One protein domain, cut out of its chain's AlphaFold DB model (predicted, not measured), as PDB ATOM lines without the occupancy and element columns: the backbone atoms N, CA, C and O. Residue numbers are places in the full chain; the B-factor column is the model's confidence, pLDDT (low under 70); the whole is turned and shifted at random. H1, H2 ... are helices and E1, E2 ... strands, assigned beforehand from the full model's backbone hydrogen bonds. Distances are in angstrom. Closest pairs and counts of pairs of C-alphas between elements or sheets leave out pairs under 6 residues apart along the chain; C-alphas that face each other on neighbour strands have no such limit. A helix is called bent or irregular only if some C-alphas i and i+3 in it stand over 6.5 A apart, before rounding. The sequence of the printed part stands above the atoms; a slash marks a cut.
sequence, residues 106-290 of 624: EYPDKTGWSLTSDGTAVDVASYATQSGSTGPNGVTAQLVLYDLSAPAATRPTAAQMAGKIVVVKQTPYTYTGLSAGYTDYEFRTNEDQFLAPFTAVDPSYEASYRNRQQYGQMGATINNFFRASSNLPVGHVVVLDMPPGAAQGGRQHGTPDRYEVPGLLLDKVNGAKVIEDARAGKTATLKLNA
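What this domain is: This is residues 106 to 290 of the 624 residues of an uncharacterized protein of Pseudorhodoferax soli (UniProt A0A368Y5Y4). One seven-stranded sheet, curled like part of a barrel and folded back on itself, curls round the helix H4, while the long helix H2 grazes the strands E5, E4 and E6 with its residues 214 to 226. A long arm of unnamed chain, residues 170 to 207, reaches away from this body and back, and its residues 186 to 193 stick out free. The printed part has 185 residues, with four named helices and seven named strands in the order E1 E2 E3 H1 E4 H2 E5 H3 E6 H4 E7; the class is mixed, helices and strands, with 74 residues, under half, in named elements. The sheet is mixed, in the order E2, E1, E7, E3, E4, E5, E6. The whole is compact, with a radius of gyration of the C-alphas of 17.5 A, and spans 54 by 39 by 30 A.

How they stand to each other: The strongly twisted sheet runs E2, residues 120 to 122, E1, 113 to 117, E7, 283 to 288, E3, 139 to 147, E4, 165 to 169, E5, 235 to 239, and E6, 263 to 266. It is a folded sheet, bent back into two leaves that face each other: E2 E1 E7 face E4 E5 E6, with E3 as the hinge. E3 bends by 66 degrees at residue 142; it pairs with E7 over residues 139 to 142 and with E4 over 143 to 147. E7 and E3 are antiparallel, with N 139 and O 286 at 2.8 A. E3 and E4 are parallel at 29 degrees, with N 146 and O 167 at 2.8 A. E4 and E5 are parallel at 18 degrees, with N 237 and O 166 at 2.8 A. E5 and the edge strand E6 are parallel at 22 degrees, with N 264 and O 236 at 2.9 A. E1 and E7 are antiparallel at 176 degrees, with N 285 and O 116 at 2.8 A. E1 and the edge strand E2 form an antiparallel hairpin, with N 117 and O 120 at 2.8 A. The sheet curls round H4, residues 270 to 279; the closest C-alphas of H4 and E3 are those of Ala 278 and Leu 143, 4.6 A apart. H2, residues 208 to 226, only grazes the sheet; its closest C-alphas with E5 are those of Met 218 and Val 238, 7.2 A apart. H1, residues 158 to 161, only grazes the sheet with residues 160 to 161. H3, residues 244 to 247, is only just not on the sheet, with 4 pairs of C-alphas within 10 A. H2 and H4 are apart. Strand-helix-strand units, two parallel neighbour strands with a helix between them along the chain, are E3, H1, E4 and E4, H2, E5, both with right-handed crossovers, and E5, H3, E6. Every O i to N i+4 pair is within hydrogen-bond range in H2 and 5 of 6 in H4; H1 and H3 are too short for such a pair.

Where its parts are: E1 begins at C-alpha 113, (188.873, 127.382, 186.799). E3 is 22.1 A long and E7 16.5 A. H2 runs 26.0 A from C-alpha 208 at (213.055, 134.392, 178.850), and H4 runs 15.3 A. E7 ends at C-alpha 288, (186.384, 128.315, 183.241).

The domain as a whole: The C-alphas of Gly 119 and Glu 186 are the two farthest apart, 55.9 A. The printed part has no cut. The long links are E2 to E3, E4 to H2 and H3 to E6. The mean pLDDT of the printed part is 92.5; residues 176 to 179 and 228 to 231 are under 70.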
ATOM      1  N   GLU A 106     191.690 135.319 189.624       92.25
ATOM      2  CA  GLU A 106     193.104 135.382 189.257       92.25
ATOM      3  C   GLU A 106     193.953 134.490 190.169       92.25
ATOM      4  O   GLU A 106     193.685 134.387 191.364       92.25
ATOM      5  N   TYR A 107     195.006 133.880 189.619       91.56
ATOM      6  CA  TYR A 107     196.009 133.137 190.387       91.56
ATOM      7  C   TYR A 107     196.486 133.956 191.615       91.56
ATOM      8  O   TYR A 107     196.662 135.162 191.504       91.56
ATOM      9  N   PRO A 108     196.709 133.366 192.803       92.00
ATOM     10  CA  PRO A 108     196.595 131.950 193.137       92.00
ATOM     11  C   PRO A 108     195.155 131.453 193.373       92.00
ATOM     12  O   PRO A 108     194.978 130.264 193.635       92.00
ATOM     13  N   ASP A 109     194.124 132.299 193.262       94.25
ATOM     14  CA  ASP A 109     192.725 131.870 193.370       94.25
ATOM     15  C   ASP A 109     192.267 131.130 192.100       94.25
ATOM     16  O   ASP A 109     191.821 131.711 191.107       94.25
ATOM     17  N   LYS A 110     192.349 129.798 192.167       94.94
ATOM     18  CA  LYS A 110     191.889 128.883 191.115       94.94
ATOM     19  C   LYS A 110     190.381 128.572 191.180       94.94
ATOM     20  O   LYS A 110     189.905 127.737 190.420       94.94
ATOM     21  N   THR A 111     189.583 129.178 192.067       96.69
ATOM     22  CA  THR A 111     188.174 128.756 192.260       96.69
ATOM     23  C   THR A 111     187.283 128.973 191.030       96.69
ATOM     24  O   THR A 111     186.283 128.262 190.856       96.69
ATOM     25  N   GLY A 112     187.658 129.883 190.129       97.50
ATOM     26  CA  GLY A 112     187.024 130.092 188.831       97.50
ATOM     27  C   GLY A 112     187.301 128.999 187.791       97.50
ATOM     28  O   GLY A 112     186.485 128.838 186.884       97.50
ATOM     29  N   TRP A 113     188.378 128.216 187.903       98.12
ATOM     30  CA  TRP A 113     188.873 127.382 186.799       98.12
ATOM     31  C   TRP A 113     189.549 126.074 187.244       98.12
ATOM     32  O   TRP A 113     190.344 126.038 188.174       98.12
ATOM     33  N   SER A 114     189.237 124.965 186.569       98.62
ATOM     34  CA  SER A 114     189.750 123.634 186.929       98.62
ATOM     35  C   SER A 114     189.649 122.633 185.778       98.62
ATOM     36  O   SER A 114     188.796 122.774 184.900       98.62
ATOM     37  N   LEU A 115     190.462 121.575 185.823       98.81
ATOM     38  CA  LEU A 115     190.424 120.469 184.865       98.81
ATOM     39  C   LEU A 115     190.391 119.118 185.592       98.81
ATOM     40  O   LEU A 115     191.236 118.842 186.445       98.81
ATOM     41  N   THR A 116     189.461 118.255 185.191       98.75
ATOM     42  CA  THR A 116     189.433 116.835 185.570       98.75
ATOM     43  C   THR A 116     189.532 116.002 184.301       98.75
ATOM     44  O   THR A 116     188.639 116.074 183.463       98.75
ATOM     45  N   SER A 117     190.596 115.216 184.142       98.62
ATOM     46  CA  SER A 117     190.891 114.420 182.944       98.62
ATOM     47  C   SER A 117     190.847 112.927 183.268       98.62
ATOM     48  O   SER A 117     191.586 112.462 184.140       98.62
ATOM     49  N   ASP A 118     189.960 112.180 182.602       98.19
ATOM     50  CA  ASP A 118     189.672 110.759 182.866       98.19
ATOM     51  C   ASP A 118     189.419 110.490 184.368       98.19
ATOM     52  O   ASP A 118     190.087 109.686 185.016       98.19
ATOM     53  N   GLY A 119     188.520 111.283 184.964       97.50
ATOM     54  CA  GLY A 119     188.167 111.226 186.392       97.50
ATOM     55  C   GLY A 119     189.232 111.740 187.374       97.50
ATOM     56  O   GLY A 119     188.956 111.835 188.566       97.50
ATOM     57  N   THR A 120     190.426 112.111 186.903       98.31
ATOM     58  CA  THR A 120     191.547 112.567 187.743       98.31
ATOM     59  C   THR A 120     191.680 114.088 187.697       98.31
ATOM     60  O   THR A 120     191.752 114.658 186.609       98.31
ATOM     61  N   ALA A 121     191.743 114.761 188.847       98.38
ATOM     62  CA  ALA A 121     192.032 116.197 188.896       98.38
ATOM     63  C   ALA A 121     193.452 116.494 188.378       98.38
ATOM     64  O   ALA A 121     194.391 115.756 188.674       98.38
ATOM     65  N   VAL A 122     193.609 117.576 187.617       98.50
ATOM     66  CA  VAL A 122     194.891 118.037 187.059       98.50
ATOM     67  C   VAL A 122     195.193 119.419 187.629       98.50
ATOM     68  O   VAL A 122     194.305 120.275 187.628       98.50
ATOM     69  N   ASP A 123     196.422 119.663 188.102       97.81
ATOM     70  CA  ASP A 123     196.798 121.021 188.504       97.81
ATOM     71  C   ASP A 123     196.893 121.914 187.264       97.81
ATOM     72  O   ASP A 123     197.676 121.666 186.346       97.81
ATOM     73  N   VAL A 124     196.046 122.939 187.227       97.94
ATOM     74  CA  VAL A 124     195.972 123.881 186.113       97.94
ATOM     75  C   VAL A 124     196.951 125.019 186.374       97.94
ATOM     76  O   VAL A 124     196.971 125.587 187.468       97.94
ATOM     77  N   ALA A 125     197.762 125.378 185.381       96.25
ATOM     78  CA  ALA A 125     198.740 126.448 185.533       96.25
ATOM     79  C   ALA A 125     198.062 127.829 185.496       96.25
ATOM     80  O   ALA A 125     198.346 128.682 186.339       96.25
ATOM     81  N   SER A 126     197.151 128.036 184.540       96.06
ATOM     82  CA  SER A 126     196.392 129.279 184.353       96.06
ATOM     83  C   SER A 126     195.217 129.068 183.376       96.06
ATOM     84  O   SER A 126     194.936 127.944 182.954       96.06
ATOM     85  N   TYR A 127     194.547 130.143 182.973       95.50
ATOM     86  CA  TYR A 127     193.484 130.166 181.967       95.50
ATOM     87  C   TYR A 127     193.866 131.007 180.743       95.50
ATOM     88  O   TYR A 127     194.680 131.928 180.821       95.50
ATOM     89  N   ALA A 128     193.259 130.707 179.596       93.75
ATOM     90  CA  ALA A 128     193.431 131.505 178.392       93.75
ATOM     91  C   ALA A 128     192.537 132.746 178.489       93.75
ATOM     92  O   ALA A 128     191.323 132.642 178.693       93.75
ATOM     93  N   THR A 129     193.126 133.933 178.368       92.38
ATOM     94  CA  THR A 129     192.369 135.188 178.471       92.38
ATOM     95  C   THR A 129     191.411 135.362 177.296       92.38
ATOM     96  O   THR A 129     191.687 134.876 176.202       92.38
ATOM     97  N   GLN A 130     190.301 136.073 177.520       92.06
ATOM     98  CA  GLN A 130     189.315 136.418 176.484       92.06
ATOM     99  C   GLN A 130     188.627 135.209 175.815       92.06
ATOM    100  O   GLN A 130     188.000 135.362 174.770       92.06
ATOM    101  N   SER A 131     188.711 134.020 176.425       93.38
ATOM    102  CA  SER A 131     188.311 132.737 175.826       93.38
ATOM    103  C   SER A 131     186.838 132.342 176.043       93.38
ATOM    104  O   SER A 131     186.463 131.188 175.864       93.38
ATOM    105  N   GLY A 132     185.960 133.266 176.438       93.38
ATOM    106  CA  GLY A 132     184.563 132.942 176.768       93.38
ATOM    107  C   GLY A 132     184.413 132.312 178.162       93.38
ATOM    108  O   GLY A 132     185.200 132.600 179.063       93.38
ATOM    109  N   SER A 133     183.365 131.515 178.393       96.69
ATOM    110  CA  SER A 133     183.048 130.936 179.711       96.69
ATOM    111  C   SER A 133     182.327 129.590 179.584       96.69
ATOM    112  O   SER A 133     181.458 129.433 178.732       96.69
ATOM    113  N   THR A 134     182.637 128.631 180.460       97.69
ATOM    114  CA  THR A 134     181.850 127.392 180.635       97.69
ATOM    115  C   THR A 134     180.722 127.545 181.657       97.69
ATOM    116  O   THR A 134     179.971 126.603 181.899       97.69
ATOM    117  N   GLY A 135     180.670 128.677 182.368       96.50
ATOM    118  CA  GLY A 135     179.915 128.795 183.612       96.50
ATOM    119  C   GLY A 135     180.465 127.908 184.749       96.50
ATOM    120  O   GLY A 135     181.504 127.251 184.596       96.50
ATOM    121  N   PRO A 136     179.780 127.867 185.908       96.56
ATOM    122  CA  PRO A 136     180.299 127.254 187.134       96.56
ATOM    123  C   PRO A 136     180.386 125.722 187.089       96.56
ATOM    124  O   PRO A 136     181.220 125.153 187.791       96.56
ATOM    125  N   ASN A 137     179.560 125.071 186.262       96.50
ATOM    126  CA  ASN A 137     179.468 123.608 186.165       96.50
ATOM    127  C   ASN A 137     180.544 122.984 185.258       96.50
ATOM    128  O   ASN A 137     180.748 121.773 185.303       96.50
ATOM    129  N   GLY A 138     181.226 123.796 184.441       98.06
ATOM    130  CA  GLY A 138     182.134 123.303 183.410       98.06
ATOM    131  C   GLY A 138     181.423 122.648 182.221       98.06
ATOM    132  O   GLY A 138     180.196 122.562 182.159       98.06
ATOM    133  N   VAL A 139     182.222 122.168 181.271       98.31
ATOM    134  CA  VAL A 139     181.796 121.348 180.135       98.31
ATOM    135  C   VAL A 139     182.542 120.018 180.157       98.31
ATOM    136  O   VAL A 139     183.760 119.990 180.337       98.31
ATOM    137  N   THR A 140     181.820 118.913 179.966       98.69
ATOM    138  CA  THR A 140     182.407 117.571 179.853       98.69
ATOM    139  C   THR A 140     182.314 117.087 178.416       98.69
ATOM    140  O   THR A 140     181.216 116.986 177.873       98.69
ATOM    141  N   ALA A 141     183.451 116.762 177.806       98.56
ATOM    142  CA  ALA A 141     183.511 116.258 176.436       98.56
ATOM    143  C   ALA A 141     184.696 115.305 176.228       98.56
ATOM    144  O   ALA A 141     185.577 115.184 177.081       98.56
ATOM    145  N   GLN A 142     184.721 114.632 175.075       98.69
ATOM    146  CA  GLN A 142     185.896 113.888 174.624       98.69
ATOM    147  C   GLN A 142     187.063 114.851 174.349       98.69
ATOM    148  O   GLN A 142     186.875 115.917 173.761       98.69
ATOM    149  N   LEU A 143     188.266 114.444 174.741       98.81
ATOM    150  CA  LEU A 143     189.527 115.085 174.399       98.81
ATOM    151  C   LEU A 143     189.976 114.709 172.978       98.81
ATOM    152  O   LEU A 143     189.770 113.585 172.520       98.81
ATOM    153  N   VAL A 144     190.658 115.628 172.298       97.88
ATOM    154  CA  VAL A 144     191.347 115.357 171.028       97.88
ATOM    155  C   VAL A 144     192.696 116.074 170.984       97.88
ATOM    156  O   VAL A 144     192.788 117.256 171.307       97.88
ATOM    157  N   LEU A 145     193.755 115.353 170.606       98.19
ATOM    158  CA  LEU A 145     195.122 115.874 170.586       98.19
ATOM    159  C   LEU A 145     195.416 116.648 169.291       98.19
ATOM    160  O   LEU A 145     195.374 116.081 168.199       98.19
ATOM    161  N   TYR A 146     195.790 117.920 169.420       96.25
ATOM    162  CA  TYR A 146     196.329 118.754 168.347       96.25
ATOM    163  C   TYR A 146     197.822 119.003 168.608       96.25
ATOM    164  O   TYR A 146     198.209 119.923 169.330       96.25
ATOM    165  N   ASP A 147     198.675 118.135 168.066       96.81
ATOM    166  CA  ASP A 147     200.123 118.191 168.284       96.81
ATOM    167  C   ASP A 147     200.809 119.113 167.263       96.81
ATOM    168  O   ASP A 147     200.863 118.805 166.068       96.81
ATOM    169  N   LEU A 148     201.365 120.240 167.724       94.50
ATOM    170  CA  LEU A 148     202.083 121.183 166.861       94.50
ATOM    171  C   LEU A 148     203.425 120.635 166.347       94.50
ATOM    172  O   LEU A 148     203.939 121.159 165.360       94.50
ATOM    173  N   SER A 149     203.968 119.573 166.954       94.25
ATOM    174  CA  SER A 149     205.154 118.866 166.444       94.25
ATOM    175  C   SER A 149     204.834 117.834 165.351       94.25
ATOM    176  O   SER A 149     205.727 117.446 164.602       94.25
ATOM    177  N   ALA A 150     203.568 117.430 165.194       95.06
ATOM    178  CA  ALA A 150     203.143 116.547 164.106       95.06
ATOM    179  C   ALA A 150     202.987 117.316 162.771       95.06
ATOM    180  O   ALA A 150     202.653 118.510 162.795       95.06
ATOM    181  N   PRO A 151     203.159 116.665 161.600       94.88
ATOM    182  CA  PRO A 151     202.895 117.274 160.293       94.88
ATOM    183  C   PRO A 151     201.482 117.864 160.198       94.88
ATOM    184  O   PRO A 151     200.516 117.248 160.637       94.88
ATOM    185  N   ALA A 152     201.331 119.043 159.586       91.56
ATOM    186  CA  ALA A 152     200.041 119.746 159.546       91.56
ATOM    187  C   ALA A 152     198.899 118.901 158.944       91.56
ATOM    188  O   ALA A 152     197.782 118.937 159.451       91.56
ATOM    189  N   ALA A 153     199.196 118.088 157.922       93.00
ATOM    190  CA  ALA A 153     198.234 117.205 157.262       93.00
ATOM    191  C   ALA A 153     197.760 116.009 158.117       93.00
ATOM    192  O   ALA A 153     196.767 115.379 157.766       93.00
ATOM    193  N   THR A 154     198.448 115.679 159.218       93.62
ATOM    194  CA  THR A 154     198.062 114.586 160.133       93.62
ATOM    195  C   THR A 154     197.397 115.089 161.414       93.62
ATOM    196  O   THR A 154     197.055 114.285 162.279       93.62
ATOM    197  N   ARG A 155     197.243 116.409 161.580       93.31
ATOM    198  CA  ARG A 155     196.529 116.997 162.721       93.31
ATOM    199  C   ARG A 155     195.015 116.876 162.502       93.31
ATOM    200  O   ARG A 155     194.577 116.837 161.351       93.31
ATOM    201  N   PRO A 156     194.199 116.844 163.572       92.56
ATOM    202  CA  PRO A 156     192.748 116.845 163.435       92.56
ATOM    203  C   PRO A 156     192.240 118.008 162.572       92.56
ATOM    204  O   PRO A 156     192.747 119.128 162.643       92.56
ATOM    205  N   THR A 157     191.200 117.744 161.787       91.12
ATOM    206  CA  THR A 157     190.431 118.754 161.045       91.12
ATOM    207  C   THR A 157     189.395 119.436 161.945       91.12
ATOM    208  O   THR A 157     189.000 118.881 162.971       91.12
ATOM    209  N   ALA A 158     188.892 120.613 161.551       88.44
ATOM    210  CA  ALA A 158     187.847 121.326 162.302       88.44
ATOM    211  C   ALA A 158     186.624 120.432 162.602       88.44
ATOM    212  O   ALA A 158     186.184 120.341 163.745       88.44
ATOM    213  N   ALA A 159     186.154 119.664 161.612       90.19
ATOM    214  CA  ALA A 159     185.044 118.722 161.780       90.19
ATOM    215  C   ALA A 159     185.317 117.610 162.818       90.19
ATOM    216  O   ALA A 159     184.392 117.148 163.477       90.19
ATOM    217  N   GLN A 160     186.576 117.192 163.000       92.75
ATOM    218  CA  GLN A 160     186.963 116.195 164.010       92.75
ATOM    219  C   GLN A 160     187.130 116.786 165.419       92.75
ATOM    220  O   GLN A 160     187.175 116.023 166.387       92.75
ATOM    221  N   MET A 161     187.242 118.113 165.534       93.12
ATOM    222  CA  MET A 161     187.378 118.853 166.797       93.12
ATOM    223  C   MET A 161     186.057 119.460 167.288       93.12
ATOM    224  O   MET A 161     185.931 119.750 168.476       93.12
ATOM    225  N   ALA A 162     185.064 119.597 166.407       92.88
ATOM    226  CA  ALA A 162     183.709 120.016 166.746       92.88
ATOM    227  C   ALA A 162     183.145 119.223 167.938       92.88
ATOM    228  O   ALA A 162     183.192 117.992 167.956       92.88
ATOM    229  N   GLY A 163     182.614 119.921 168.944       94.50
ATOM    230  CA  GLY A 163     182.030 119.276 170.128       94.50
ATOM    231  C   GLY A 163     183.035 118.667 171.122       94.50
ATOM    232  O   GLY A 163     182.610 118.055 172.099       94.50
ATOM    233  N   LYS A 164     184.350 118.809 170.900       97.50
ATOM    234  CA  LYS A 164     185.414 118.224 171.741       97.50
ATOM    235  C   LYS A 164     186.171 119.278 172.543       97.50
ATOM    236  O   LYS A 164     186.080 120.467 172.249       97.50
ATOM    237  N   ILE A 165     186.949 118.837 173.528       98.25
ATOM    238  CA  ILE A 165     187.987 119.657 174.166       98.25
ATOM    239  C   ILE A 165     189.308 119.396 173.430       98.25
ATOM    240  O   ILE A 165     189.787 118.262 173.378       98.25
ATOM    241  N   VAL A 166     189.899 120.434 172.838       97.62
ATOM    242  CA  VAL A 166     191.144 120.308 172.061       97.62
ATOM    243  C   VAL A 166     192.352 120.487 172.968       97.62
ATOM    244  O   VAL A 166     192.549 121.555 173.544       97.62
ATOM    245  N   VAL A 167     193.198 119.465 173.056       98.44
ATOM    246  CA  VAL A 167     194.471 119.520 173.781       98.44
ATOM    247  C   VAL A 167     195.567 119.895 172.794       98.44
ATOM    248  O   VAL A 167     195.997 119.073 171.986       98.44
ATOM    249  N   VAL A 168     196.005 121.149 172.834       97.44
ATOM    250  CA  VAL A 168     197.112 121.660 172.025       97.44
ATOM    251  C   VAL A 168     198.418 121.333 172.735       97.44
ATOM    252  O   VAL A 168     198.726 121.927 173.767       97.44
ATOM    253  N   LYS A 169     199.217 120.432 172.164       97.81
ATOM    254  CA  LYS A 169     200.606 120.226 172.590       97.81
ATOM    255  C   LYS A 169     201.497 121.190 171.809       97.81
ATOM    256  O   LYS A 169     201.554 121.107 170.579       97.81
ATOM    257  N   GLN A 170     202.177 122.092 172.513       95.69
ATOM    258  CA  GLN A 170     203.131 123.014 171.898       95.69
ATOM    259  C   GLN A 170     204.367 122.296 171.341       95.69
ATOM    260  O   GLN A 170     204.713 121.185 171.753       95.69
ATOM    261  N   THR A 171     205.033 122.922 170.368       94.06
ATOM    262  CA  THR A 171     206.356 122.457 169.943       94.06
ATOM    263  C   THR A 171     207.347 122.724 171.072       94.06
ATOM    264  O   THR A 171     207.344 123.848 171.595       94.06
ATOM    265  N   PRO A 172     208.237 121.770 171.391       92.12
ATOM    266  CA  PRO A 172     209.341 122.021 172.303       92.12
ATOM    267  C   PRO A 172     210.145 123.264 171.914       92.12
ATOM    268  O   PRO A 172     210.183 123.665 170.744       92.12
ATOM    269  N   TYR A 173     210.791 123.873 172.898       88.94
ATOM    270  CA  TYR A 173     211.721 124.967 172.652       88.94
ATOM    271  C   TYR A 173     212.901 124.494 171.794       88.94
ATOM    272  O   TYR A 173     213.510 123.461 172.077       88.94
ATOM    273  N   THR A 174     213.233 125.248 170.745       80.94
ATOM    274  CA  THR A 174     214.379 124.954 169.879       80.94
ATOM    275  C   THR A 174     215.227 126.201 169.674       80.94
ATOM    276  O   THR A 174     214.731 127.302 169.438       80.94
ATOM    277  N   TYR A 175     216.543 126.023 169.753       71.75
ATOM    278  CA  TYR A 175     217.507 127.117 169.679       71.75
ATOM    279  C   TYR A 175     217.708 127.608 168.236       71.75
ATOM    280  O   TYR A 175     218.693 127.261 167.585       71.75
ATOM    281  N   THR A 176     216.761 128.386 167.705       65.81
ATOM    282  CA  THR A 176     216.809 128.879 166.318       65.81
ATOM    283  C   THR A 176     216.521 130.375 166.172       65.81
ATOM    284  O   THR A 176     215.585 130.903 166.770       65.81
ATOM    285  N   GLY A 177     217.283 131.033 165.292       66.06
ATOM    286  CA  GLY A 177     217.060 132.418 164.863       66.06
ATOM    287  C   GLY A 177     217.479 133.493 165.874       66.06
ATOM    288  O   GLY A 177     217.997 133.205 166.950       66.06
ATOM    289  N   LEU A 178     217.213 134.757 165.520       65.94
ATOM    290  CA  LEU A 178     217.500 135.941 166.352       65.94
ATOM    291  C   LEU A 178     216.724 135.952 167.687       65.94
ATOM    292  O   LEU A 178     217.031 136.732 168.579       65.94
ATOM    293  N   SER A 179     215.719 135.086 167.829       68.56
ATOM    294  CA  SER A 179     214.860 134.952 169.006       68.56
ATOM    295  C   SER A 179     215.317 133.901 170.026       68.56
ATOM    296  O   SER A 179     214.637 133.747 171.036       68.56
ATOM    297  N   ALA A 180     216.414 133.174 169.783       75.31
ATOM    298  CA  ALA A 180     216.892 132.085 170.652       75.31
ATOM    299  C   ALA A 180     218.075 132.453 171.571       75.31
ATOM    300  O   ALA A 180     218.587 131.596 172.299       75.31
ATOM    301  N   GLY A 181     218.520 133.711 171.532       85.75
ATOM    302  CA  GLY A 181     219.575 134.215 172.400       85.75
ATOM    303  C   GLY A 181     219.887 135.692 172.194       85.75
ATOM    304  O   GLY A 181     219.150 136.410 171.518       85.75
ATOM    305  N   TYR A 182     220.984 136.156 172.793       90.25
ATOM    306  CA  TYR A 182     221.449 137.533 172.633       90.25
ATOM    307  C   TYR A 182     221.903 137.791 171.188       90.25
ATOM    308  O   TYR A 182     222.582 136.964 170.590       90.25
ATOM    309  N   THR A 183     221.579 138.953 170.635       91.50
ATOM    310  CA  THR A 183     221.972 139.393 169.283       91.50
ATOM    311  C   THR A 183     223.191 140.327 169.328       91.50
ATOM    312  O   THR A 183     223.860 140.427 170.365       91.50
ATOM    313  N   ASP A 184     223.512 140.998 168.218       94.06
ATOM    314  CA  ASP A 184     224.485 142.100 168.202       94.06
ATOM    315  C   ASP A 184     223.929 143.366 168.893       94.06
ATOM    316  O   ASP A 184     222.745 143.430 169.239       94.06
ATOM    317  N   TYR A 185     224.785 144.360 169.130       95.69
ATOM    318  CA  TYR A 185     224.489 145.525 169.969       95.69
ATOM    319  C   TYR A 185     225.390 146.730 169.650       95.69
ATOM    320  O   TYR A 185     226.439 146.575 169.030       95.69
ATOM    321  N   GLU A 186     225.021 147.923 170.125       97.06
ATOM    322  CA  GLU A 186     225.886 149.118 170.118       97.06
ATOM    323  C   GLU A 186     226.807 149.160 171.351       97.06
ATOM    324  O   GLU A 186     227.969 149.550 171.268       97.06
ATOM    325  N   PHE A 187     226.286 148.770 172.520       97.56
ATOM    326  CA  PHE A 187     227.024 148.746 173.790       97.56
ATOM    327  C   PHE A 187     226.389 147.777 174.800       97.56
ATOM    328  O   PHE A 187     225.169 147.611 174.799       97.56
ATOM    329  N   ARG A 188     227.195 147.197 175.701       96.75
ATOM    330  CA  ARG A 188     226.738 146.415 176.865       96.75
ATOM    331  C   ARG A 188     227.462 146.818 178.151       96.75
ATOM    332  O   ARG A 188     228.627 147.209 178.113       96.75
ATOM    333  N   THR A 189     226.789 146.677 179.293       97.69
ATOM    334  CA  THR A 189     227.424 146.639 180.627       97.69
ATOM    335  C   THR A 189     227.493 145.198 181.133       97.69
ATOM    336  O   THR A 189     226.693 144.373 180.705       97.69
ATOM    337  N   ASN A 190     228.427 144.883 182.042       95.31
ATOM    338  CA  ASN A 190     228.602 143.534 182.617       95.31
ATOM    339  C   ASN A 190     228.725 142.427 181.554       95.31
ATOM    340  O   ASN A 190     227.960 141.465 181.562       95.31
ATOM    341  N   GLU A 191     229.652 142.586 180.605       90.94
ATOM    342  CA  GLU A 191     229.825 141.666 179.471       90.94
ATOM    343  C   GLU A 191     230.093 140.209 179.905       90.94
ATOM    344  O   GLU A 191     229.635 139.276 179.251       90.94
ATOM    345  N   ASP A 192     230.701 140.021 181.080       92.19
ATOM    346  CA  ASP A 192     230.897 138.747 181.784       92.19
ATOM    347  C   ASP A 192     229.593 138.008 182.158       92.19
ATOM    348  O   ASP A 192     229.611 136.812 182.441       92.19
ATOM    349  N   GLN A 193     228.452 138.704 182.152       91.81
ATOM    350  CA  GLN A 193     227.133 138.161 182.502       91.81
ATOM    351  C   GLN A 193     226.267 137.828 181.276       91.81
ATOM    352  O   GLN A 193     225.116 137.401 181.432       91.81
ATOM    353  N   PHE A 194     226.807 137.987 180.066       92.50
ATOM    354  CA  PHE A 194     226.161 137.621 178.808       92.50
ATOM    355  C   PHE A 194     226.813 136.379 178.197       92.50
ATOM    356  O   PHE A 194     228.020 136.172 178.289       92.50
ATOM    357  N   LEU A 195     226.006 135.570 177.508       92.38
ATOM    358  CA  LEU A 195     226.549 134.604 176.554       92.38
ATOM    359  C   LEU A 195     226.946 135.347 175.271       92.38
ATOM    360  O   LEU A 195     226.389 136.405 174.954       92.38
ATOM    361  N   ALA A 196     227.896 134.789 174.519       91.56
ATOM    362  CA  ALA A 196     228.318 135.368 173.247       91.56
ATOM    363  C   ALA A 196     227.111 135.544 172.294       91.56
ATOM    364  O   ALA A 196     226.224 134.679 172.280       91.56
ATOM    365  N   PRO A 197     227.045 136.627 171.494       91.00
ATOM    366  CA  PRO A 197     225.974 136.826 170.522       91.00
ATOM    367  C   PRO A 197     225.714 135.593 169.650       91.00
ATOM    368  O   PRO A 197     226.641 134.899 169.234       91.00
ATOM    369  N   PHE A 198     224.440 135.343 169.359       88.88
ATOM    370  CA  PHE A 198     223.921 134.216 168.580       88.88
ATOM    371  C   PHE A 198     224.165 132.829 169.206       88.88
ATOM    372  O   PHE A 198     223.957 131.810 168.548       88.88
ATOM    373  N   THR A 199     224.536 132.774 170.491       89.25
ATOM    374  CA  THR A 199     224.567 131.531 171.278       89.25
ATOM    375  C   THR A 199     223.170 131.173 171.780       89.25
ATOM    376  O   THR A 199     222.441 132.023 172.288       89.25
ATOM    377  N   ALA A 200     222.830 129.890 171.678       87.31
ATOM    378  CA  ALA A 200     221.663 129.262 172.287       87.31
ATOM    379  C   ALA A 200     221.593 129.513 173.810       87.31
ATOM    380  O   ALA A 200     222.537 129.180 174.526       87.31
ATOM    381  N   VAL A 201     220.482 130.063 174.315       90.19
ATOM    382  CA  VAL A 201     220.320 130.363 175.751       90.19
ATOM    383  C   VAL A 201     219.454 129.311 176.440       90.19
ATOM    384  O   VAL A 201     218.234 129.293 176.263       90.19
ATOM    385  N   ASP A 202     220.091 128.431 177.218       91.75
ATOM    386  CA  ASP A 202     219.406 127.367 177.961       91.75
ATOM    387  C   ASP A 202     218.451 127.936 179.033       91.75
ATOM    388  O   ASP A 202     218.833 128.873 179.744       91.75
ATOM    389  N   PRO A 203     217.231 127.383 179.211       92.69
ATOM    390  CA  PRO A 203     216.281 127.875 180.208       92.69
ATOM    391  C   PRO A 203     216.793 127.877 181.656       92.69
ATOM    392  O   PRO A 203     216.309 128.676 182.457       92.69
ATOM    393  N   SER A 204     217.772 127.031 181.997       93.44
ATOM    394  CA  SER A 204     218.443 127.031 183.308       93.44
ATOM    395  C   SER A 204     219.465 128.164 183.489       93.44
ATOM    396  O   SER A 204     219.841 128.481 184.619       93.44
ATOM    397  N   TYR A 205     219.873 128.825 182.401       93.19
ATOM    398  CA  TYR A 205     220.655 130.063 182.417       93.19
ATOM    399  C   TYR A 205     219.751 131.305 182.389       93.19
ATOM    400  O   TYR A 205     219.951 132.241 183.168       93.19
ATOM    401  N   GLU A 206     218.773 131.324 181.478       92.69
ATOM    402  CA  GLU A 206     217.720 132.339 181.372       92.69
ATOM    403  C   GLU A 206     216.527 131.782 180.587       92.69
ATOM    404  O   GLU A 206     216.635 131.463 179.405       92.69
ATOM    405  N   ALA A 207     215.354 131.711 181.218       92.25
ATOM    406  CA  ALA A 207     214.174 131.122 180.584       92.25
ATOM    407  C   ALA A 207     213.398 132.091 179.673       92.25
ATOM    408  O   ALA A 207     212.382 131.697 179.095       92.25
ATOM    409  N   SER A 208     213.828 133.352 179.539       90.56
ATOM    410  CA  SER A 208     213.055 134.392 178.850       90.56
ATOM    411  C   SER A 208     212.778 134.043 177.386       90.56
ATOM    412  O   SER A 208     211.621 134.047 176.973       90.56
ATOM    413  N   TYR A 209     213.804 133.632 176.637       90.25
ATOM    414  CA  TYR A 209     213.715 133.212 175.236       90.25
ATOM    415  C   TYR A 209     212.723 132.058 175.031       90.25
ATOM    416  O   TYR A 209     211.863 132.118 174.147       90.25
ATOM    417  N   ARG A 210     212.765 131.057 175.921       92.00
ATOM    418  CA  ARG A 210     211.809 129.943 175.944       92.00
ATOM    419  C   ARG A 210     210.394 130.434 176.209       92.00
ATOM    420  O   ARG A 210     209.490 130.134 175.430       92.00
ATOM    421  N   ASN A 211     210.194 131.198 177.282       91.75
ATOM    422  CA  ASN A 211     208.886 131.736 177.663       91.75
ATOM    423  C   ASN A 211     208.277 132.562 176.512       91.75
ATOM    424  O   ASN A 211     207.110 132.378 176.168       91.75
ATOM    425  N   ARG A 212     209.088 133.399 175.851       89.69
ATOM    426  CA  ARG A 212     208.718 134.185 174.664       89.69
ATOM    427  C   ARG A 212     208.225 133.310 173.513       89.69
ATOM    428  O   ARG A 212     207.168 133.603 172.954       89.69
ATOM    429  N   GLN A 213     208.926 132.218 173.188       89.81
ATOM    430  CA  GLN A 213     208.461 131.280 172.158       89.81
ATOM    431  C   GLN A 213     207.115 130.643 172.543       89.81
ATOM    432  O   GLN A 213     206.201 130.614 171.720       89.81
ATOM    433  N   GLN A 214     206.972 130.144 173.774       92.38
ATOM    434  CA  GLN A 214     205.788 129.381 174.196       92.38
ATOM    435  C   GLN A 214     204.530 130.270 174.302       92.38
ATOM    436  O   GLN A 214     203.478 129.941 173.741       92.38
ATOM    437  N   TYR A 215     204.630 131.456 174.916       91.75
ATOM    438  CA  TYR A 215     203.508 132.404 174.985       91.75
ATOM    439  C   TYR A 215     203.137 132.987 173.610       91.75
ATOM    440  O   TYR A 215     201.948 133.177 173.333       91.75
ATOM    441  N   GLY A 216     204.120 133.209 172.728       90.19
ATOM    442  CA  GLY A 216     203.888 133.631 171.342       90.19
ATOM    443  C   GLY A 216     203.227 132.543 170.487       90.19
ATOM    444  O   GLY A 216     202.257 132.813 169.779       90.19
ATOM    445  N   GLN A 217     203.671 131.286 170.601       91.38
ATOM    446  CA  GLN A 217     203.027 130.149 169.931       91.38
ATOM    447  C   GLN A 217     201.593 129.931 170.432       91.38
ATOM    448  O   GLN A 217     200.715 129.553 169.650       91.38
ATOM    449  N   MET A 218     201.326 130.205 171.711       90.94
ATOM    450  CA  MET A 218     199.977 130.136 172.269       90.94
ATOM    451  C   MET A 218     199.064 131.188 171.639       90.94
ATOM    452  O   MET A 218     197.996 130.834 171.142       90.94
ATOM    453  N   GLY A 219     199.508 132.448 171.584       89.44
ATOM    454  CA  GLY A 219     198.767 133.529 170.928       89.44
ATOM    455  C   GLY A 219     198.528 133.255 169.442       89.44
ATOM    456  O   GLY A 219     197.403 133.390 168.966       89.44
ATOM    457  N   ALA A 220     199.544 132.772 168.719       88.88
ATOM    458  CA  ALA A 220     199.412 132.378 167.315       88.88
ATOM    459  C   ALA A 220     198.399 131.235 167.114       88.88
ATOM    460  O   ALA A 220     197.596 131.281 166.184       88.88
ATOM    461  N   THR A 221     198.393 130.231 167.998       87.81
ATOM    462  CA  THR A 221     197.422 129.125 167.929       87.81
ATOM    463  C   THR A 221     196.002 129.624 168.185       87.81
ATOM    464  O   THR A 221     195.099 129.322 167.409       87.81
ATOM    465  N   ILE A 222     195.802 130.435 169.228       87.31
ATOM    466  CA  ILE A 222     194.498 131.026 169.558       87.31
ATOM    467  C   ILE A 222     193.965 131.862 168.392       87.31
ATOM    468  O   ILE A 222     192.842 131.641 167.936       87.31
ATOM    469  N   ASN A 223     194.793 132.761 167.858       82.88
ATOM    470  CA  ASN A 223     194.374 133.700 166.823       82.88
ATOM    471  C   ASN A 223     194.048 133.033 165.481       82.88
ATOM    472  O   ASN A 223     193.114 133.474 164.810       82.88
ATOM    473  N   ASN A 224     194.785 131.980 165.114       80.38
ATOM    474  CA  ASN A 224     194.629 131.296 163.830       80.38
ATOM    475  C   ASN A 224     193.582 130.173 163.855       80.38
ATOM    476  O   ASN A 224     193.044 129.835 162.804       80.38
ATOM    477  N   PHE A 225     193.325 129.563 165.019       78.69
ATOM    478  CA  PHE A 225     192.498 128.359 165.114       78.69
ATOM    479  C   PHE A 225     191.192 128.572 165.891       78.69
ATOM    480  O   PHE A 225     190.116 128.386 165.327       78.69
ATOM    481  N   PHE A 226     191.250 129.009 167.153       82.50
ATOM    482  CA  PHE A 226     190.050 129.112 168.002       82.50
ATOM    483  C   PHE A 226     189.148 130.321 167.683       82.50
ATOM    484  O   PHE A 226     188.018 130.378 168.161       82.50
ATOM    485  N   ARG A 227     189.609 131.261 166.843       75.25
ATOM    486  CA  ARG A 227     188.815 132.398 166.332       75.25
ATOM    487  C   ARG A 227     188.066 132.129 165.014       75.25
ATOM    488  O   ARG A 227     187.316 132.994 164.571       75.25
ATOM    489  N   ALA A 228     188.264 130.983 164.355       66.12
ATOM    490  CA  ALA A 228     187.687 130.722 163.029       66.12
ATOM    491  C   ALA A 228     186.223 130.233 163.095       66.12
ATOM    492  O   ALA A 228     185.896 129.281 163.799       66.12
ATOM    493  N   SER A 229     185.324 130.849 162.323       55.78
ATOM    494  CA  SER A 229     183.879 130.594 162.391       55.78
ATOM    495  C   SER A 229     183.407 129.392 161.556       55.78
ATOM    496  O   SER A 229     182.903 129.531 160.445       55.78
ATOM    497  N   SER A 230     183.520 128.186 162.115       59.84
ATOM    498  CA  SER A 230     182.538 127.085 161.986       59.84
ATOM    499  C   SER A 230     183.038 125.838 162.723       59.84
ATOM    500  O   SER A 230     184.239 125.597 162.790       59.84
ATOM    501  N   ASN A 231     182.118 125.020 163.254       64.50
ATOM    502  CA  ASN A 231     182.439 123.726 163.878       64.50
ATOM    503  C   ASN A 231     183.488 123.811 165.009       64.50
ATOM    504  O   ASN A 231     184.391 122.979 165.101       64.50
ATOM    505  N   LEU A 232     183.366 124.832 165.865       80.62
ATOM    506  CA  LEU A 232     184.297 125.072 166.966       80.62
ATOM    507  C   LEU A 232     184.266 123.946 168.027       80.62
ATOM    508  O   LEU A 232     183.223 123.319 168.256       80.62
ATOM    509  N   PRO A 233     185.403 123.687 168.697       92.94
ATOM    510  CA  PRO A 233     185.443 122.855 169.894       92.94
ATOM    511  C   PRO A 233     184.716 123.531 171.067       92.94
ATOM    512  O   PRO A 233     184.534 124.745 171.079       92.94
ATOM    513  N   VAL A 234     184.324 122.753 172.079       95.56
ATOM    514  CA  VAL A 234     183.625 123.271 173.280       95.56
ATOM    515  C   VAL A 234     184.576 123.804 174.355       95.56
ATOM    516  O   VAL A 234     184.137 124.346 175.365       95.56
ATOM    517  N   GLY A 235     185.880 123.645 174.146       96.25
ATOM    518  CA  GLY A 235     186.933 124.201 174.982       96.25
ATOM    519  C   GLY A 235     188.311 123.764 174.493       96.25
ATOM    520  O   GLY A 235     188.433 122.938 173.582       96.25
ATOM    521  N   HIS A 236     189.364 124.296 175.103       97.06
ATOM    522  CA  HIS A 236     190.732 123.904 174.786       97.06
ATOM    523  C   HIS A 236     191.663 123.900 175.997       97.06
ATOM    524  O   HIS A 236     191.450 124.578 176.999       97.06
ATOM    525  N   VAL A 237     192.745 123.140 175.880       98.00
ATOM    526  CA  VAL A 237     193.821 123.063 176.865       98.00
ATOM    527  C   VAL A 237     195.138 123.230 176.121       98.00
ATOM    528  O   VAL A 237     195.446 122.425 175.247       98.00
ATOM    529  N   VAL A 238     195.911 124.270 176.428       97.56
ATOM    530  CA  VAL A 238     197.252 124.462 175.859       97.56
ATOM    531  C   VAL A 238     198.283 123.914 176.837       97.56
ATOM    532  O   VAL A 238     198.379 124.390 177.965       97.56
ATOM    533  N   VAL A 239     199.056 122.922 176.401       98.19
ATOM    534  CA  VAL A 239     200.192 122.377 177.149       98.19
ATOM    535  C   VAL A 239     201.470 123.043 176.652       98.19
ATOM    536  O   VAL A 239     201.873 122.841 175.503       98.19
ATOM    537  N   LEU A 240     202.080 123.843 177.523       96.44
ATOM    538  CA  LEU A 240     203.323 124.580 177.291       96.44
ATOM    539  C   LEU A 240     204.538 123.678 177.577       96.44
ATOM    540  O   LEU A 240     204.525 122.928 178.552       96.44
ATOM    541  N   ASP A 241     205.634 123.810 176.824       95.31
ATOM    542  CA  ASP A 241     206.952 123.226 177.153       95.31
ATOM    543  C   ASP A 241     207.659 124.027 178.266       95.31
ATOM    544  O   ASP A 241     208.758 124.569 178.132       95.31
ATOM    545  N   MET A 242     206.971 124.160 179.396       95.31
ATOM    546  CA  MET A 242     207.378 124.967 180.542       95.31
ATOM    547  C   MET A 242     207.228 124.140 181.821       95.31
ATOM    548  O   MET A 242     206.278 123.363 181.905       95.31
ATOM    549  N   PRO A 243     208.135 124.249 182.808       95.69
ATOM    550  CA  PRO A 243     207.924 123.641 184.118       95.69
ATOM    551  C   PRO A 243     206.751 124.311 184.862       95.69
ATOM    552  O   PRO A 243     206.439 125.472 184.570       95.69
ATOM    553  N   PRO A 244     206.144 123.634 185.861       95.62
ATOM    554  CA  PRO A 244     205.043 124.173 186.662       95.62
ATOM    555  C   PRO A 244     205.275 125.610 187.142       95.62
ATOM    556  O   PRO A 244     204.455 126.489 186.875       95.62
ATOM    557  N   GLY A 245     206.429 125.884 187.760       92.69
ATOM    558  CA  GLY A 245     206.749 127.200 188.313       92.69
ATOM    559  C   GLY A 245     206.858 128.328 187.282       92.69
ATOM    560  O   GLY A 245     206.717 129.482 187.665       92.69
ATOM    561  N   ALA A 246     207.089 128.022 185.998       93.25
ATOM    562  CA  ALA A 246     207.148 129.021 184.925       93.25
ATOM    563  C   ALA A 246     205.799 129.218 184.210       93.25
ATOM    564  O   ALA A 246     205.563 130.262 183.601       93.25
ATOM    565  N   ALA A 247     204.927 128.206 184.237       94.50
ATOM    566  CA  ALA A 247     203.619 128.250 183.588       94.50
ATOM    567  C   ALA A 247     202.525 128.865 184.481       94.50
ATOM    568  O   ALA A 247     201.548 129.407 183.958       94.50
ATOM    569  N   GLN A 248     202.658 128.749 185.808       92.56
ATOM    570  CA  GLN A 248     201.659 129.222 186.771       92.56
ATOM    571  C   GLN A 248     201.368 130.722 186.624       92.56
ATOM    572  O   GLN A 248     202.277 131.532 186.454       92.56
ATOM    573  N   GLY A 249     200.079 131.080 186.630       91.56
ATOM    574  CA  GLY A 249     199.609 132.452 186.394       91.56
ATOM    575  C   GLY A 249     199.858 132.988 184.975       91.56
ATOM    576  O   GLY A 249     199.564 134.154 184.710       91.56
ATOM    577  N   GLY A 250     200.412 132.173 184.066       91.31
ATOM    578  CA  GLY A 250     200.812 132.553 182.709       91.31
ATOM    579  C   GLY A 250     199.662 132.917 181.779       91.31
ATOM    580  O   GLY A 250     198.525 132.485 181.966       91.31
ATOM    581  N   ARG A 251     199.960 133.721 180.756       89.62
ATOM    582  CA  ARG A 251     199.002 134.202 179.750       89.62
ATOM    583  C   ARG A 251     199.608 134.197 178.353       89.62
ATOM    584  O   ARG A 251     200.822 134.163 178.176       89.62
ATOM    585  N   GLN A 252     198.752 134.216 177.339       88.88
ATOM    586  CA  GLN A 252     199.173 134.279 175.940       88.88
ATOM    587  C   GLN A 252     199.701 135.669 175.568       88.88
ATOM    588  O   GLN A 252     199.398 136.650 176.248       88.88
ATOM    589  N   HIS A 253     200.472 135.746 174.482       85.50
ATOM    590  CA  HIS A 253     200.992 137.001 173.942       85.50
ATOM    591  C   HIS A 253     200.786 137.086 172.417       85.50
ATOM    592  O   HIS A 253     201.045 136.117 171.708       85.50
ATOM    593  N   GLY A 254     200.384 138.224 171.846       85.38
ATOM    594  CA  GLY A 254     199.782 139.380 172.528       85.38
ATOM    595  C   GLY A 254     198.355 139.082 173.010       85.38
ATOM    596  O   GLY A 254     197.869 137.958 172.867       85.38
ATOM    597  N   THR A 255     197.662 140.087 173.547       88.25
ATOM    598  CA  THR A 255     196.257 139.933 173.953       88.25
ATOM    599  C   THR A 255     195.385 139.642 172.720       88.25
ATOM    600  O   THR A 255     195.458 140.398 171.742       88.25
ATOM    601  N   PRO A 256     194.616 138.535 172.696       88.50
ATOM    602  CA  PRO A 256     193.727 138.223 171.583       88.50
ATOM    603  C   PRO A 256     192.424 139.013 171.702       88.50
ATOM    604  O   PRO A 256     192.070 139.486 172.785       88.50
ATOM    605  N   ASP A 257     191.686 139.102 170.599       88.94
ATOM    606  CA  ASP A 257     190.270 139.472 170.656       88.94
ATOM    607  C   ASP A 257     189.492 138.445 171.483       88.94
ATOM    608  O   ASP A 257     189.938 137.310 171.683       88.94
ATOM    609  N   ARG A 258     188.280 138.815 171.895       89.06
ATOM    610  CA  ARG A 258     187.340 137.878 172.501       89.06
ATOM    611  C   ARG A 258     186.997 136.734 171.536       89.06
ATOM    612  O   ARG A 258     186.684 136.967 170.369       89.06
ATOM    613  N   TYR A 259     187.067 135.501 172.032       89.75
ATOM    614  CA  TYR A 259     186.782 134.280 171.282       89.75
ATOM    615  C   TYR A 259     186.056 133.274 172.184       89.75
ATOM    616  O   TYR A 259     186.536 132.943 173.259       89.75
ATOM    617  N   GLU A 260     184.891 132.773 171.773       90.31
ATOM    618  CA  GLU A 260     183.995 132.013 172.667       90.31
ATOM    619  C   GLU A 260     184.349 130.512 172.766       90.31
ATOM    620  O   GLU A 260     183.488 129.650 172.593       90.31
ATOM    621  N   VAL A 261     185.620 130.184 173.027       94.12
ATOM    622  CA  VAL A 261     186.113 128.801 173.180       94.12
ATOM    623  C   VAL A 261     186.919 128.665 174.483       94.12
ATOM    624  O   VAL A 261     188.123 128.920 174.467       94.12
ATOM    625  N   PRO A 262     186.299 128.244 175.604       96.19
ATOM    626  CA  PRO A 262     186.913 128.306 176.936       96.19
ATOM    627  C   PRO A 262     188.241 127.558 177.052       96.19
ATOM    628  O   PRO A 262     188.323 126.368 176.738       96.19
ATOM    629  N   GLY A 263     189.279 128.251 177.524       96.25
ATOM    630  CA  GLY A 263     190.658 127.767 177.464       96.25
ATOM    631  C   GLY A 263     191.379 127.666 178.805       96.25
ATOM    632  O   GLY A 263     191.349 128.601 179.602       96.25
ATOM    633  N   LEU A 264     192.115 126.574 179.019       97.88
ATOM    634  CA  LEU A 264     193.041 126.393 180.147       97.88
ATOM    635  C   LEU A 264     194.492 126.204 179.679       97.88
ATOM    636  O   LEU A 264     194.746 125.785 178.548       97.88
ATOM    637  N   LEU A 265     195.445 126.505 180.560       97.19
ATOM    638  CA  LEU A 265     196.888 126.367 180.350       97.19
ATOM    639  C   LEU A 265     197.447 125.335 181.331       97.19
ATOM    640  O   LEU A 265     197.174 125.409 182.531       97.19
ATOM    641  N   LEU A 266     198.275 124.419 180.832       98.06
ATOM    642  CA  LEU A 266     199.036 123.454 181.624       98.06
ATOM    643  C   LEU A 266     200.534 123.595 181.343       98.06
ATOM    644  O   LEU A 266     200.950 123.914 180.228       98.06
ATOM    645  N   ASP A 267     201.341 123.299 182.354       97.69
ATOM    646  CA  ASP A 267     202.768 123.027 182.200       97.69
ATOM    647  C   ASP A 267     203.023 121.632 181.594       97.69
ATOM    648  O   ASP A 267     202.116 120.804 181.467       97.69
ATOM    649  N   LYS A 268     204.284 121.344 181.259       97.25
ATOM    650  CA  LYS A 268     204.689 120.084 180.619       97.25
ATOM    651  C   LYS A 268     204.566 118.843 181.507       97.25
ATOM    652  O   LYS A 268     204.505 117.739 180.976       97.25
ATOM    653  N   VAL A 269     204.551 118.998 182.833       98.12
ATOM    654  CA  VAL A 269     204.470 117.889 183.795       98.12
ATOM    655  C   VAL A 269     203.011 117.487 183.990       98.12
ATOM    656  O   VAL A 269     202.648 116.346 183.716       98.12
ATOM    657  N   ASN A 270     202.150 118.430 184.375       98.12
ATOM    658  CA  ASN A 270     200.716 118.182 184.551       98.12
ATOM    659  C   ASN A 270     200.011 117.910 183.210       98.12
ATOM    660  O   ASN A 270     199.125 117.057 183.120       98.12
ATOM    661  N   GLY A 271     200.441 118.581 182.137       98.38
ATOM    662  CA  GLY A 271     199.914 118.387 180.788       98.38
ATOM    663  C   GLY A 271     200.269 117.047 180.144       98.38
ATOM    664  O   GLY A 271     199.553 116.622 179.237       98.38
ATOM    665  N   ALA A 272     201.299 116.338 180.625       98.44
ATOM    666  CA  ALA A 272     201.680 115.029 180.089       98.44
ATOM    667  C   ALA A 272     200.524 114.018 180.172       98.44
ATOM    668  O   ALA A 272     200.196 113.390 179.166       98.44
ATOM    669  N   LYS A 273     199.833 113.926 181.323       97.88
ATOM    670  CA  LYS A 273     198.646 113.060 181.476       97.88
ATOM    671  C   LYS A 273     197.568 113.408 180.448       97.88
ATOM    672  O   LYS A 273     197.032 112.529 179.784       97.88
ATOM    673  N   VAL A 274     197.277 114.698 180.302       98.75
ATOM    674  CA  VAL A 274     196.184 115.199 179.456       98.75
ATOM    675  C   VAL A 274     196.471 114.970 177.965       98.75
ATOM    676  O   VAL A 274     195.551 114.704 177.196       98.75
ATOM    677  N   ILE A 275     197.744 114.988 177.553       98.81
ATOM    678  CA  ILE A 275     198.180 114.597 176.203       98.81
ATOM    679  C   ILE A 275     197.939 113.101 175.941       98.81
ATOM    680  O   ILE A 275     197.459 112.746 174.861       98.81
ATOM    681  N   GLU A 276     198.242 112.228 176.905       98.69
ATOM    682  CA  GLU A 276     197.993 110.784 176.787       98.69
ATOM    683  C   GLU A 276     196.487 110.471 176.773       98.69
ATOM    684  O   GLU A 276     196.012 109.769 175.877       98.69
ATOM    685  N   ASP A 277     195.719 111.073 177.685       98.81
ATOM    686  CA  ASP A 277     194.255 110.974 177.735       98.81
ATOM    687  C   ASP A 277     193.615 111.434 176.407       98.81
ATOM    688  O   ASP A 277     192.691 110.793 175.898       98.81
ATOM    689  N   ALA A 278     194.134 112.512 175.803       98.69
ATOM    690  CA  ALA A 278     193.683 113.022 174.508       98.69
ATOM    691  C   ALA A 278     194.044 112.115 173.329       98.69
ATOM    692  O   ALA A 278     193.266 112.013 172.378       98.69
ATOM    693  N   ARG A 279     195.190 111.422 173.381       98.12
ATOM    694  CA  ARG A 279     195.555 110.410 172.376       98.12
ATOM    695  C   ARG A 279     194.681 109.160 172.491       98.12
ATOM    696  O   ARG A 279     194.345 108.561 171.475       98.12
ATOM    697  N   ALA A 280     194.276 108.805 173.710       98.31
ATOM    698  CA  ALA A 280     193.348 107.713 173.995       98.31
ATOM    699  C   ALA A 280     191.859 108.090 173.814       98.31
ATOM    700  O   ALA A 280     190.991 107.239 174.012       98.31
ATOM    701  N   GLY A 281     191.540 109.341 173.455       97.69
ATOM    702  CA  GLY A 281     190.163 109.804 173.250       97.69
ATOM    703  C   GLY A 281     189.292 109.768 174.512       97.69
ATOM    704  O   GLY A 281     188.074 109.587 174.404       97.69
ATOM    705  N   LYS A 282     189.900 109.910 175.700       98.69
ATOM    706  CA  LYS A 282     189.199 109.969 176.994       98.69
ATOM    707  C   LYS A 282     188.345 111.229 177.121       98.69
ATOM    708  O   LYS A 282     188.401 112.125 176.283       98.69
ATOM    709  N   THR A 283     187.542 111.305 178.176       98.69
ATOM    710  CA  THR A 283     186.757 112.498 178.509       98.69
ATOM    711  C   THR A 283     187.448 113.355 179.563       98.69
ATOM    712  O   THR A 283     188.189 112.860 180.414       98.69
ATOM    713  N   ALA A 284     187.174 114.656 179.525       98.81
ATOM    714  CA  ALA A 284     187.556 115.589 180.574       98.81
ATOM    715  C   ALA A 284     186.422 116.571 180.864       98.81
ATOM    716  O   ALA A 284     185.623 116.878 179.978       98.81
ATOM    717  N   THR A 285     186.391 117.085 182.092       98.81
ATOM    718  CA  THR A 285     185.568 118.223 182.506       98.81
ATOM    719  C   THR A 285     186.462 119.451 182.625       98.81
ATOM    720  O   THR A 285     187.330 119.508 183.498       98.81
ATOM    721  N   LEU A 286     186.250 120.429 181.745       98.81
ATOM    722  CA  LEU A 286     186.921 121.726 181.749       98.81
ATOM    723  C   LEU A 286     185.990 122.756 182.385       98.81
ATOM    724  O   LEU A 286     184.852 122.911 181.948       98.81
ATOM    725  N   LYS A 287     186.471 123.485 183.391       98.75
ATOM    726  CA  LYS A 287     185.771 124.626 183.988       98.75
ATOM    727  C   LYS A 287     186.592 125.895 183.787       98.75
ATOM    728  O   LYS A 287     187.754 125.944 184.178       98.75
ATOM    729  N   LEU A 288     185.945 126.925 183.254       98.56
ATOM    730  CA  LEU A 288     186.384 128.315 183.241       98.56
ATOM    731  C   LEU A 288     185.150 129.203 183.445       98.56
ATOM    732  O   LEU A 288     184.412 129.500 182.508       98.56
ATOM    733  N   ASN A 289     184.898 129.595 184.689       98.25
ATOM    734  CA  ASN A 289     183.766 130.427 185.071       98.25
ATOM    735  C   ASN A 289     184.147 131.911 184.971       98.25
ATOM    736  O   ASN A 289     184.575 132.522 185.952       98.25
ATOM    737  N   ALA A 290     184.028 132.472 183.771       97.50
ATOM    738  CA  ALA A 290     184.276 133.884 183.500       97.50
ATOM    739  C   ALA A 290     182.976 134.699 183.387       97.50
ATOM    740  O   ALA A 290     181.906 134.159 183.095       97.50
TER     741      ALA A 290